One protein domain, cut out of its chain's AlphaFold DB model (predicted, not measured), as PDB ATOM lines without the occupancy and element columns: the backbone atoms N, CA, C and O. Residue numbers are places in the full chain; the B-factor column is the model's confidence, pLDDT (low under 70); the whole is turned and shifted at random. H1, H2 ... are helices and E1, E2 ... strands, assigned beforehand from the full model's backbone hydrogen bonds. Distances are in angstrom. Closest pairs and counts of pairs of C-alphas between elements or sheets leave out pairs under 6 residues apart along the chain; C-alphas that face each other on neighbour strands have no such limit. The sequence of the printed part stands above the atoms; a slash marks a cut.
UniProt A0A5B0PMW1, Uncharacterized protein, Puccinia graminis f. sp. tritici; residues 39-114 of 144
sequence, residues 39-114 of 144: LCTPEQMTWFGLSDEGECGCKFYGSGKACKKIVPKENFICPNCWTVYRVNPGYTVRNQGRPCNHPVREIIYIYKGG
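This is residues 39 to 114 of the 144 residues of an uncharacterized protein of Puccinia graminis f. sp. tritici (UniProt A0A5B0PMW1). With little regular structure, the model is a small three-strand sheet, E3 E4 E5, with a second hairpin, E1 and E2, at the start of E3, and short helix H1 only grazing the sheet. Two long loops, residues 56 to 69 and 88 to 104, join the strands. Of 76 printed residues, 25 are in named elements, in the order H1 E1 E2 E3 E4 E5, class mixed. It is only just compact, close to loose: radius of gyration of the C-alphas 13.7 A, spans 40 by 28 by 21 A.

H1, residues 42 to 47, has every O i to N i+4 pair within hydrogen-bond range. E1, residues 53 to 55, and E2, residues 70 to 72, form an antiparallel hairpin, N 54 to O 71 3.0 A. E2 runs on into E3, residues 74 to 77, at 62 degrees. E3, E4, residues 84 to 87, and E5, residues 105 to 109, form a meander, each strand the antiparallel neighbour of the one before: N 76 to O 85 and N 86 to O 106 are each 2.8 A. H1 only grazes this sheet, with residues 44 to 45.

H1 begins at C-alpha 42 (39.592, 36.275, -6.021). E5, 12.4 A long, ends at C-alpha 109 (37.838, 22.485, -15.012).

The printed part has no cut. Residues 90 to 98 and 113 to 114 have pLDDT under 70.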
ATOM      1  N   LEU A  39      31.711  29.489  -3.667       92.19
ATOM      2  CA  LEU A  39      32.152  30.569  -4.552       92.19
ATOM      3  C   LEU A  39      33.684  30.599  -4.615       92.19
ATOM      4  O   LEU A  39      34.359  30.399  -3.602       92.19
ATOM      5  N   CYS A  40      34.225  30.814  -5.811       91.12
ATOM      6  CA  CYS A  40      35.661  30.958  -5.996       91.12
ATOM      7  C   CYS A  40      36.144  32.251  -5.329       91.12
ATOM      8  O   CYS A  40      35.545  33.312  -5.506       91.12
ATOM      9  N   THR A  41      37.254  32.178  -4.596       92.31
ATOM     10  CA  THR A  41      37.922  33.374  -4.066       92.31
ATOM     11  C   THR A  41      38.563  34.186  -5.201       92.31
ATOM     12  O   THR A  41      38.838  33.627  -6.265       92.31
ATOM     13  N   PRO A  42      38.888  35.480  -5.006       92.56
ATOM     14  CA  PRO A  42      39.592  36.275  -6.021       92.56
ATOM     15  C   PRO A  42      40.921  35.655  -6.493       92.56
ATOM     16  O   PRO A  42      41.280  35.730  -7.669       92.56
ATOM     17  N   GLU A  43      41.637  34.986  -5.588       92.38
ATOM     18  CA  GLU A  43      42.866  34.250  -5.901       92.38
ATOM     19  C   GLU A  43      42.580  33.062  -6.825       92.38
ATOM     20  O   GLU A  43      43.237  32.902  -7.853       92.38
ATOM     21  N   GLN A  44      41.547  32.272  -6.517       91.00
ATOM     22  CA  GLN A  44      41.116  31.151  -7.358       91.00
ATOM     23  C   GLN A  44      40.607  31.631  -8.720       91.00
ATOM     24  O   GLN A  44      40.954  31.043  -9.742       91.00
ATOM     25  N   MET A  45      39.838  32.723  -8.753       92.19
ATOM     26  CA  MET A  45      39.398  33.370  -9.990       92.19
ATOM     27  C   MET A  45      40.594  33.718 -10.880       92.19
ATOM     28  O   MET A  45      40.581  33.426 -12.074       92.19
ATOM     29  N   THR A  46      41.660  34.260 -10.286       92.88
ATOM     30  CA  THR A  46      42.904  34.584 -10.994       92.88
ATOM     31  C   THR A  46      43.627  33.323 -11.477       92.88
ATOM     32  O   THR A  46      44.005  33.249 -12.644       92.88
ATOM     33  N   TRP A  47      43.790  32.310 -10.620       90.31
ATOM     34  CA  TRP A  47      44.468  31.053 -10.974       90.31
ATOM     35  C   TRP A  47      43.788  30.295 -12.113       90.31
ATOM     36  O   TRP A  47      44.470  29.723 -12.962       90.31
ATOM     37  N   PHE A  48      42.456  30.299 -12.145       88.75
ATOM     38  CA  PHE A  48      41.670  29.614 -13.169       88.75
ATOM     39  C   PHE A  48      41.298  30.512 -14.360       88.75
ATOM     40  O   PHE A  48      40.639  30.038 -15.284       88.75
ATOM     41  N   GLY A  49      41.708  31.789 -14.368       92.19
ATOM     42  CA  GLY A  49      41.393  32.734 -15.447       92.19
ATOM     43  C   GLY A  49      39.889  32.974 -15.625       92.19
ATOM     44  O   GLY A  49      39.399  33.059 -16.751       92.19
ATOM     45  N   LEU A  50      39.146  33.017 -14.520       93.00
ATOM     46  CA  LEU A  50      37.692  33.157 -14.505       93.00
ATOM     47  C   LEU A  50      37.279  34.632 -14.576       93.00
ATOM     48  O   LEU A  50      38.048  35.534 -14.256       93.00
ATOM     49  N   SER A  51      36.032  34.866 -14.976       93.25
ATOM     50  CA  SER A  51      35.431  36.196 -15.052       93.25
ATOM     51  C   SER A  51      34.030  36.184 -14.450       93.25
ATOM     52  O   SER A  51      33.337  35.162 -14.495       93.25
ATOM     53  N   ASP A  52      33.623  37.333 -13.918       91.25
ATOM     54  CA  ASP A  52      32.290  37.571 -13.358       91.25
ATOM     55  C   ASP A  52      31.235  37.823 -14.443       91.25
ATOM     56  O   ASP A  52      30.048  37.929 -14.141       91.25
ATOM     57  N   GLU A  53      31.633  37.882 -15.718       91.31
ATOM     58  CA  GLU A  53      30.733  37.969 -16.864       91.31
ATOM     59  C   GLU A  53      31.177  37.037 -18.000       91.31
ATOM     60  O   GLU A  53      32.333  36.630 -18.116       91.31
ATOM     61  N   GLY A  54      30.246  36.671 -18.877       90.12
ATOM     62  CA  GLY A  54      30.571  35.913 -20.082       90.12
ATOM     63  C   GLY A  54      29.351  35.579 -20.922       90.12
ATOM     64  O   GLY A  54      28.219  35.883 -20.546       90.12
ATOM     65  N   GLU A  55      29.565  34.924 -22.065       91.19
ATOM     66  CA  GLU A  55      28.456  34.463 -22.902       91.19
ATOM     67  C   GLU A  55      27.504  33.566 -22.104       91.19
ATOM     68  O   GLU A  55      27.920  32.680 -21.354       91.19
ATOM     69  N   CYS A  56      26.204  33.767 -22.298       89.06
ATOM     70  CA  CYS A  56      25.161  32.979 -21.663       89.06
ATOM     71  C   CYS A  56      25.365  31.473 -21.880       89.06
ATOM     72  O   CYS A  56      25.184  30.703 -20.936       89.06
ATOM     73  N   GLY A  57      25.741  31.064 -23.095       86.31
ATOM     74  CA  GLY A  57      26.111  29.679 -23.408       86.31
ATOM     75  C   GLY A  57      24.929  28.715 -23.561       86.31
ATOM     76  O   GLY A  57      25.126  27.550 -23.898       86.31
ATOM     77  N   CYS A  58      23.689  29.181 -23.369       87.38
ATOM     78  CA  CYS A  58      22.490  28.371 -23.591       87.38
ATOM     79  C   CYS A  58      22.392  27.943 -25.058       87.38
ATOM     80  O   CYS A  58      22.412  28.797 -25.944       87.38
ATOM     81  N   LYS A  59      22.259  26.640 -25.322       85.62
ATOM     82  CA  LYS A  59      22.084  26.099 -26.676       85.62
ATOM     83  C   LYS A  59      20.600  25.945 -26.983       85.62
ATOM     84  O   LYS A  59      19.888  25.237 -26.275       85.62
ATOM     85  N   PHE A  60      20.134  26.575 -28.058       78.94
ATOM     86  CA  PHE A  60      18.754  26.420 -28.511       78.94
ATOM     87  C   PHE A  60      18.607  25.112 -29.297       78.94
ATOM     88  O   PHE A  60      19.138  24.987 -30.409       78.94
ATOM     89  N   TYR A  61      17.873  24.147 -28.730       73.69
ATOM     90  CA  TYR A  61      17.515  22.899 -29.407       73.69
ATOM     91  C   TYR A  61      16.864  23.204 -30.768       73.69
ATOM     92  O   TYR A  61      15.994  24.065 -30.873       73.69
ATOM     93  N   GLY A  62      17.340  22.549 -31.830       74.12
ATOM     94  CA  GLY A  62      16.864  22.732 -33.209       74.12
ATOM     95  C   GLY A  62      17.709  23.669 -34.078       74.12
ATOM     96  O   GLY A  62      17.878  23.393 -35.258       74.12
ATOM     97  N   SER A  63      18.308  24.727 -33.518       79.12
ATOM     98  CA  SER A  63      19.183  25.630 -34.299       79.12
ATOM     99  C   SER A  63      20.677  25.366 -34.104       79.12
ATOM    100  O   SER A  63      21.490  25.846 -34.891       79.12
ATOM    101  N   GLY A  64      21.054  24.681 -33.017       75.62
ATOM    102  CA  GLY A  64      22.452  24.478 -32.618       75.62
ATOM    103  C   GLY A  64      23.184  25.763 -32.204       75.62
ATOM    104  O   GLY A  64      24.334  25.700 -31.774       75.62
ATOM    105  N   LYS A  65      22.538  26.931 -32.303       82.94
ATOM    106  CA  LYS A  65      23.126  28.221 -31.939       82.94
ATOM    107  C   LYS A  65      23.133  28.385 -30.423       82.94
ATOM    108  O   LYS A  65      22.147  28.084 -29.747       82.94
ATOM    109  N   ALA A  66      24.241  28.906 -29.906       86.19
ATOM    110  CA  ALA A  66      24.352  29.330 -28.519       86.19
ATOM    111  C   ALA A  66      23.883  30.785 -28.353       86.19
ATOM    112  O   ALA A  66      24.079  31.627 -29.234       86.19
ATOM    113  N   CYS A  67      23.272  31.093 -27.212       87.38
ATOM    114  CA  CYS A  67      22.970  32.454 -26.809       87.38
ATOM    115  C   CYS A  67      24.277  33.203 -26.503       87.38
ATOM    116  O   CYS A  67      24.949  32.900 -25.520       87.38
ATOM    117  N   LYS A  68      24.594  34.204 -27.331       89.25
ATOM    118  CA  LYS A  68      25.821  35.019 -27.238       89.25
ATOM    119  C   LYS A  68      25.698  36.261 -26.352       89.25
ATOM    120  O   LYS A  68      26.563  37.125 -26.364       89.25
ATOM    121  N   LYS A  69      24.586  36.414 -25.632       89.38
ATOM    122  CA  LYS A  69      24.407  37.562 -24.739       89.38
ATOM    123  C   LYS A  69      25.392  37.453 -23.579       89.38
ATOM    124  O   LYS A  69      25.477  36.384 -22.978       89.38
ATOM    125  N   ILE A  70      26.097  38.539 -23.278       90.25
ATOM    126  CA  ILE A  70      26.966  38.625 -22.102       90.25
ATOM    127  C   ILE A  70      26.081  38.751 -20.868       90.25
ATOM    128  O   ILE A  70      25.137  39.538 -20.867       90.25
ATOM    129  N   VAL A  71      26.324  37.924 -19.861       87.88
ATOM    130  CA  VAL A  71      25.571  37.897 -18.605       87.88
ATOM    131  C   VAL A  71      26.536  37.746 -17.433       87.88
ATOM    132  O   VAL A  71      27.613  37.177 -17.628       87.88
ATOM    133  N   PRO A  72      26.138  38.177 -16.222       88.06
ATOM    134  CA  PRO A  72      26.869  37.851 -15.007       88.06
ATOM    135  C   PRO A  72      27.063  36.340 -14.842       88.06
ATOM    136  O   PRO A  72      26.217  35.547 -15.276       88.06
ATOM    137  N   LYS A  73      28.160  35.952 -14.202       89.19
ATOM    138  CA  LYS A  73      28.563  34.575 -13.923       89.19
ATOM    139  C   LYS A  73      28.932  34.447 -12.456       89.19
ATOM    140  O   LYS A  73      29.681  35.258 -11.930       89.19
ATOM    141  N   GLU A  74      28.442  33.391 -11.824       90.94
ATOM    142  CA  GLU A  74      28.946  32.960 -10.521       90.94
ATOM    143  C   GLU A  74      29.830  31.735 -10.730       90.94
ATOM    144  O   GLU A  74      29.444  30.787 -11.419       90.94
ATOM    145  N   ASN A  75      31.028  31.778 -10.159       93.06
ATOM    146  CA  ASN A  75      32.056  30.766 -10.336       93.06
ATOM    147  C   ASN A  75      32.215  29.977  -9.040       93.06
ATOM    148  O   ASN A  75      32.404  30.558  -7.972       93.06
ATOM    149  N   PHE A  76      32.170  28.656  -9.135       92.94
ATOM    150  CA  PHE A  76      32.162  27.744  -8.004       92.94
ATOM    151  C   PHE A  76      33.267  26.703  -8.110       92.94
ATOM    152  O   PHE A  76      33.587  26.216  -9.194       92.94
ATOM    153  N   ILE A  77      33.782  26.295  -6.955       93.00
ATOM    154  CA  ILE A  77      34.647  25.134  -6.798       93.00
ATOM    155  C   ILE A  77      33.969  24.103  -5.896       93.00
ATOM    156  O   ILE A  77      33.469  24.409  -4.809       93.00
ATOM    157  N   CYS A  78      33.920  22.854  -6.353       91.38
ATOM    158  CA  CYS A  78      33.369  21.763  -5.562       91.38
ATOM    159  C   CYS A  78      34.361  21.350  -4.463       91.38
ATOM    160  O   CYS A  78      35.461  20.908  -4.796       91.38
ATOM    161  N   PRO A  79      33.980  21.368  -3.176       89.12
ATOM    162  CA  PRO A  79      34.878  20.955  -2.097       89.12
ATOM    163  C   PRO A  79      35.155  19.443  -2.086       89.12
ATOM    164  O   PRO A  79      36.127  19.006  -1.482       89.12
ATOM    165  N   ASN A  80      34.311  18.635  -2.741       89.12
ATOM    166  CA  ASN A  80      34.459  17.179  -2.769       89.12
ATOM    167  C   ASN A  80      35.354  16.689  -3.918       89.12
ATOM    168  O   ASN A  80      36.182  15.809  -3.720       89.12
ATOM    169  N   CYS A  81      35.159  17.205  -5.135       89.19
ATOM    170  CA  CYS A  81      35.872  16.723  -6.327       89.19
ATOM    171  C   CYS A  81      36.734  17.789  -7.011       89.19
ATOM    172  O   CYS A  81      37.248  17.533  -8.095       89.19
ATOM    173  N   TRP A  82      36.854  18.983  -6.420       91.62
ATOM    174  CA  TRP A  82      37.681  20.090  -6.922       91.62
ATOM    175  C   TRP A  82      37.356  20.538  -8.355       91.62
ATOM    176  O   TRP A  82      38.130  21.241  -8.996       91.62
ATOM    177  N   THR A  83      36.186  20.150  -8.867       93.19
ATOM    178  CA  THR A  83      35.672  20.634 -10.149       93.19
ATOM    179  C   THR A  83      35.335  22.112 -10.023       93.19
ATOM    180  O   THR A  83      34.603  22.496  -9.108       93.19
ATOM    181  N   VAL A  84      35.829  22.910 -10.964       93.81
ATOM    182  CA  VAL A  84      35.460  24.317 -11.124       93.81
ATOM    183  C   VAL A  84      34.377  24.403 -12.184       93.81
ATOM    184  O   VAL A  84      34.509  23.867 -13.289       93.81
ATOM    185  N   TYR A  85      33.290  25.072 -11.848       93.06
ATOM    186  CA  TYR A  85      32.150  25.257 -12.731       93.06
ATOM    187  C   TYR A  85      31.564  26.643 -12.527       93.06
ATOM    188  O   TYR A  85      31.761  27.266 -11.489       93.06
ATOM    189  N   ARG A  86      30.838  27.137 -13.521       91.88
ATOM    190  CA  ARG A  86      30.165  28.430 -13.445       91.88
ATOM    191  C   ARG A  86      28.701  28.306 -13.796       91.88
ATOM    192  O   ARG A  86      28.306  27.411 -14.550       91.88
ATOM    193  N   VAL A  87      27.907  29.236 -13.291       89.31
ATOM    194  CA  VAL A  87      26.468  29.286 -13.538       89.31
ATOM    195  C   VAL A  87      26.039  30.675 -13.990       89.31
ATOM    196  O   VAL A  87      26.696  31.673 -13.694       89.31
ATOM    197  N   ASN A  88      24.910  30.737 -14.694       88.06
ATOM    198  CA  ASN A  88      24.180  31.991 -14.870       88.06
ATOM    199  C   ASN A  88      23.295  32.195 -13.624       88.06
ATOM    200  O   ASN A  88      22.324  31.444 -13.465       88.06
ATOM    201  N   PRO A  89      23.589  33.170 -12.746       78.00
ATOM    202  CA  PRO A  89      22.827  33.375 -11.519       78.00
ATOM    203  C   PRO A  89      21.411  33.879 -11.811       78.00
ATOM    204  O   PRO A  89      21.159  34.441 -12.874       78.00
ATOM    205  N   GLY A  90      20.482  33.759 -10.856       65.50
ATOM    206  CA  GLY A  90      19.170  34.428 -10.930       65.50
ATOM    207  C   GLY A  90      18.014  33.635 -11.556       65.50
ATOM    208  O   GLY A  90      17.130  34.231 -12.169       65.50
ATOM    209  N   TYR A  91      17.957  32.314 -11.354       58.34
ATOM    210  CA  TYR A  91      16.818  31.469 -11.762       58.34
ATOM    211  C   TYR A  91      15.449  31.917 -11.195       58.34
ATOM    212  O   TYR A  91      14.409  31.530 -11.726       58.34
ATOM    213  N   THR A  92      15.424  32.714 -10.124       50.06
ATOM    214  CA  THR A  92      14.212  33.006  -9.341       50.06
ATOM    215  C   THR A  92      13.517  34.326  -9.682       50.06
ATOM    216  O   THR A  92      12.359  34.497  -9.305       50.06
ATOM    217  N   VAL A  93      14.143  35.251 -10.425       54.16
ATOM    218  CA  VAL A  93      13.567  36.591 -10.672       54.16
ATOM    219  C   VAL A  93      13.508  36.896 -12.168       54.16
ATOM    220  O   VAL A  93      14.478  37.335 -12.776       54.16
ATOM    221  N   ARG A  94      12.335  36.684 -12.783       53.03
ATOM    222  CA  ARG A  94      12.144  36.782 -14.246       53.03
ATOM    223  C   ARG A  94      12.321  38.186 -14.857       53.03
ATOM    224  O   ARG A  94      12.433  38.263 -16.075       53.03
ATOM    225  N   ASN A  95      12.396  39.271 -14.078       55.88
ATOM    226  CA  ASN A  95      12.170  40.630 -14.605       55.88
ATOM    227  C   ASN A  95      13.214  41.710 -14.249       55.88
ATOM    228  O   ASN A  95      12.928  42.892 -14.408       55.88
ATOM    229  N   GLN A  96      14.423  41.372 -13.795       55.50
ATOM    230  CA  GLN A  96      15.445  42.402 -13.543       55.50
ATOM    231  C   GLN A  96      16.406  42.533 -14.723       55.50
ATOM    232  O   GLN A  96      17.282  41.688 -14.845       55.50
ATOM    233  N   GLY A  97      16.242  43.564 -15.565       59.72
ATOM    234  CA  GLY A  97      17.295  44.250 -16.348       59.72
ATOM    235  C   GLY A  97      18.336  43.431 -17.129       59.72
ATOM    236  O   GLY A  97      19.358  43.982 -17.525       59.72
ATOM    237  N   ARG A  98      18.135  42.127 -17.325       65.44
ATOM    238  CA  ARG A  98      19.169  41.210 -17.800       65.44
ATOM    239  C   ARG A  98      19.095  41.013 -19.305       65.44
ATOM    240  O   ARG A  98      18.001  40.958 -19.871       65.44
ATOM    241  N   PRO A  99      20.246  40.763 -19.948       73.81
ATOM    242  CA  PRO A  99      20.273  40.395 -21.354       73.81
ATOM    243  C   PRO A  99      19.456  39.121 -21.632       73.81
ATOM    244  O   PRO A  99      18.722  39.075 -22.620       73.81
ATOM    245  N   CYS A 100      19.524  38.097 -20.775       78.94
ATOM    246  CA  CYS A 100      18.650  36.918 -20.840       78.94
ATOM    247  C   CYS A 100      18.583  36.156 -19.511       78.94
ATOM    248  O   CYS A 100      19.479  36.276 -18.681       78.94
ATOM    249  N   ASN A 101      17.570  35.295 -19.381       74.88
ATOM    250  CA  ASN A 101      17.311  34.476 -18.191       74.88
ATOM    251  C   ASN A 101      17.544  32.975 -18.449       74.88
ATOM    252  O   ASN A 101      16.840  32.136 -17.889       74.88
ATOM    253  N   HIS A 102      18.462  32.618 -19.358       83.19
ATOM    254  CA  HIS A 102      18.696  31.203 -19.636       83.19
ATOM    255  C   HIS A 102      19.582  30.577 -18.586       83.19
ATOM    256  O   HIS A 102      20.603  31.176 -18.216       83.19
ATOM    257  N   PRO A 103      19.270  29.347 -18.178       80.50
ATOM    258  CA  PRO A 103      19.724  29.010 -16.868       80.50
ATOM    259  C   PRO A 103      20.703  27.837 -17.085       80.50
ATOM    260  O   PRO A 103      20.361  26.738 -17.515       80.50
ATOM    261  N   VAL A 104      21.993  28.174 -17.001       86.06
ATOM    262  CA  VAL A 104      23.105  27.389 -17.569       86.06
ATOM    263  C   VAL A 104      24.100  27.066 -16.471       86.06
ATOM    264  O   VAL A 104      24.425  27.941 -15.672       86.06
ATOM    265  N   ARG A 105      24.595  25.826 -16.481       88.06
ATOM    266  CA  ARG A 105      25.746  25.365 -15.705       88.06
ATOM    267  C   ARG A 105      26.809  24.871 -16.672       88.06
ATOM    268  O   ARG A 105      26.494  24.139 -17.609       88.06
ATOM    269  N   GLU A 106      28.050  25.266 -16.448       90.19
ATOM    270  CA  GLU A 106      29.169  24.938 -17.324       90.19
ATOM    271  C   GLU A 106      30.366  24.490 -16.493       90.19
ATOM    272  O   GLU A 106      30.806  25.205 -15.595       90.19
ATOM    273  N   ILE A 107      30.898  23.308 -16.797       92.31
ATOM    274  CA  ILE A 107      32.128  22.809 -16.182       92.31
ATOM    275  C   ILE A 107      33.314  23.455 -16.893       92.31
ATOM    276  O   ILE A 107      33.470  23.294 -18.101       92.31
ATOM    277  N   ILE A 108      34.144  24.164 -16.130       92.81
ATOM    278  CA  ILE A 108      35.333  24.857 -16.636       92.81
ATOM    279  C   ILE A 108      36.571  23.982 -16.473       92.81
ATOM    280  O   ILE A 108      37.394  23.879 -17.380       92.81
ATOM    281  N   TYR A 109      36.688  23.316 -15.328       90.25
ATOM    282  CA  TYR A 109      37.838  22.485 -15.012       90.25
ATOM    283  C   TYR A 109      37.418  21.269 -14.190       90.25
ATOM    284  O   TYR A 109      36.674  21.395 -13.220       90.25
ATOM    285  N   ILE A 110      37.925  20.092 -14.560       88.75
ATOM    286  CA  ILE A 110      37.743  18.846 -13.809       88.75
ATOM    287  C   ILE A 110      39.099  18.439 -13.250       88.75
ATOM    288  O   ILE A 110      40.019  18.131 -14.011       88.75
ATOM    289  N   TYR A 111      39.204  18.388 -11.925       80.69
ATOM    290  CA  TYR A 111      40.375  17.830 -11.267       80.69
ATOM    291  C   TYR A 111      40.355  16.303 -11.383       80.69
ATOM    292  O   TYR A 111      39.401  15.656 -10.957       80.69
ATOM    293  N   LYS A 112      41.399  15.710 -11.971       71.75
ATOM    294  CA  LYS A 112      41.484  14.257 -12.210       71.75
ATOM    295  C   LYS A 112      42.311  13.485 -11.159       71.75
ATOM    296  O   LYS A 112      42.578  12.307 -11.371       71.75
ATOM    297  N   GLY A 113      42.670  14.105 -10.023       56.62
ATOM    298  CA  GLY A 113      43.593  13.530  -9.021       56.62
ATOM    299  C   GLY A 113      45.054  13.551  -9.510       56.62
ATOM    300  O   GLY A 113      45.295  13.639 -10.708       56.62
ATOM    301  N   GLY A 114      46.092  13.491  -8.674       42.47
ATOM    302  CA  GLY A 114      46.171  12.897  -7.337       42.47
ATOM    303  C   GLY A 114      45.790  13.783  -6.153       42.47
ATOM    304  O   GLY A 114      45.593  14.976  -6.273       42.47
TER     305      GLY A 114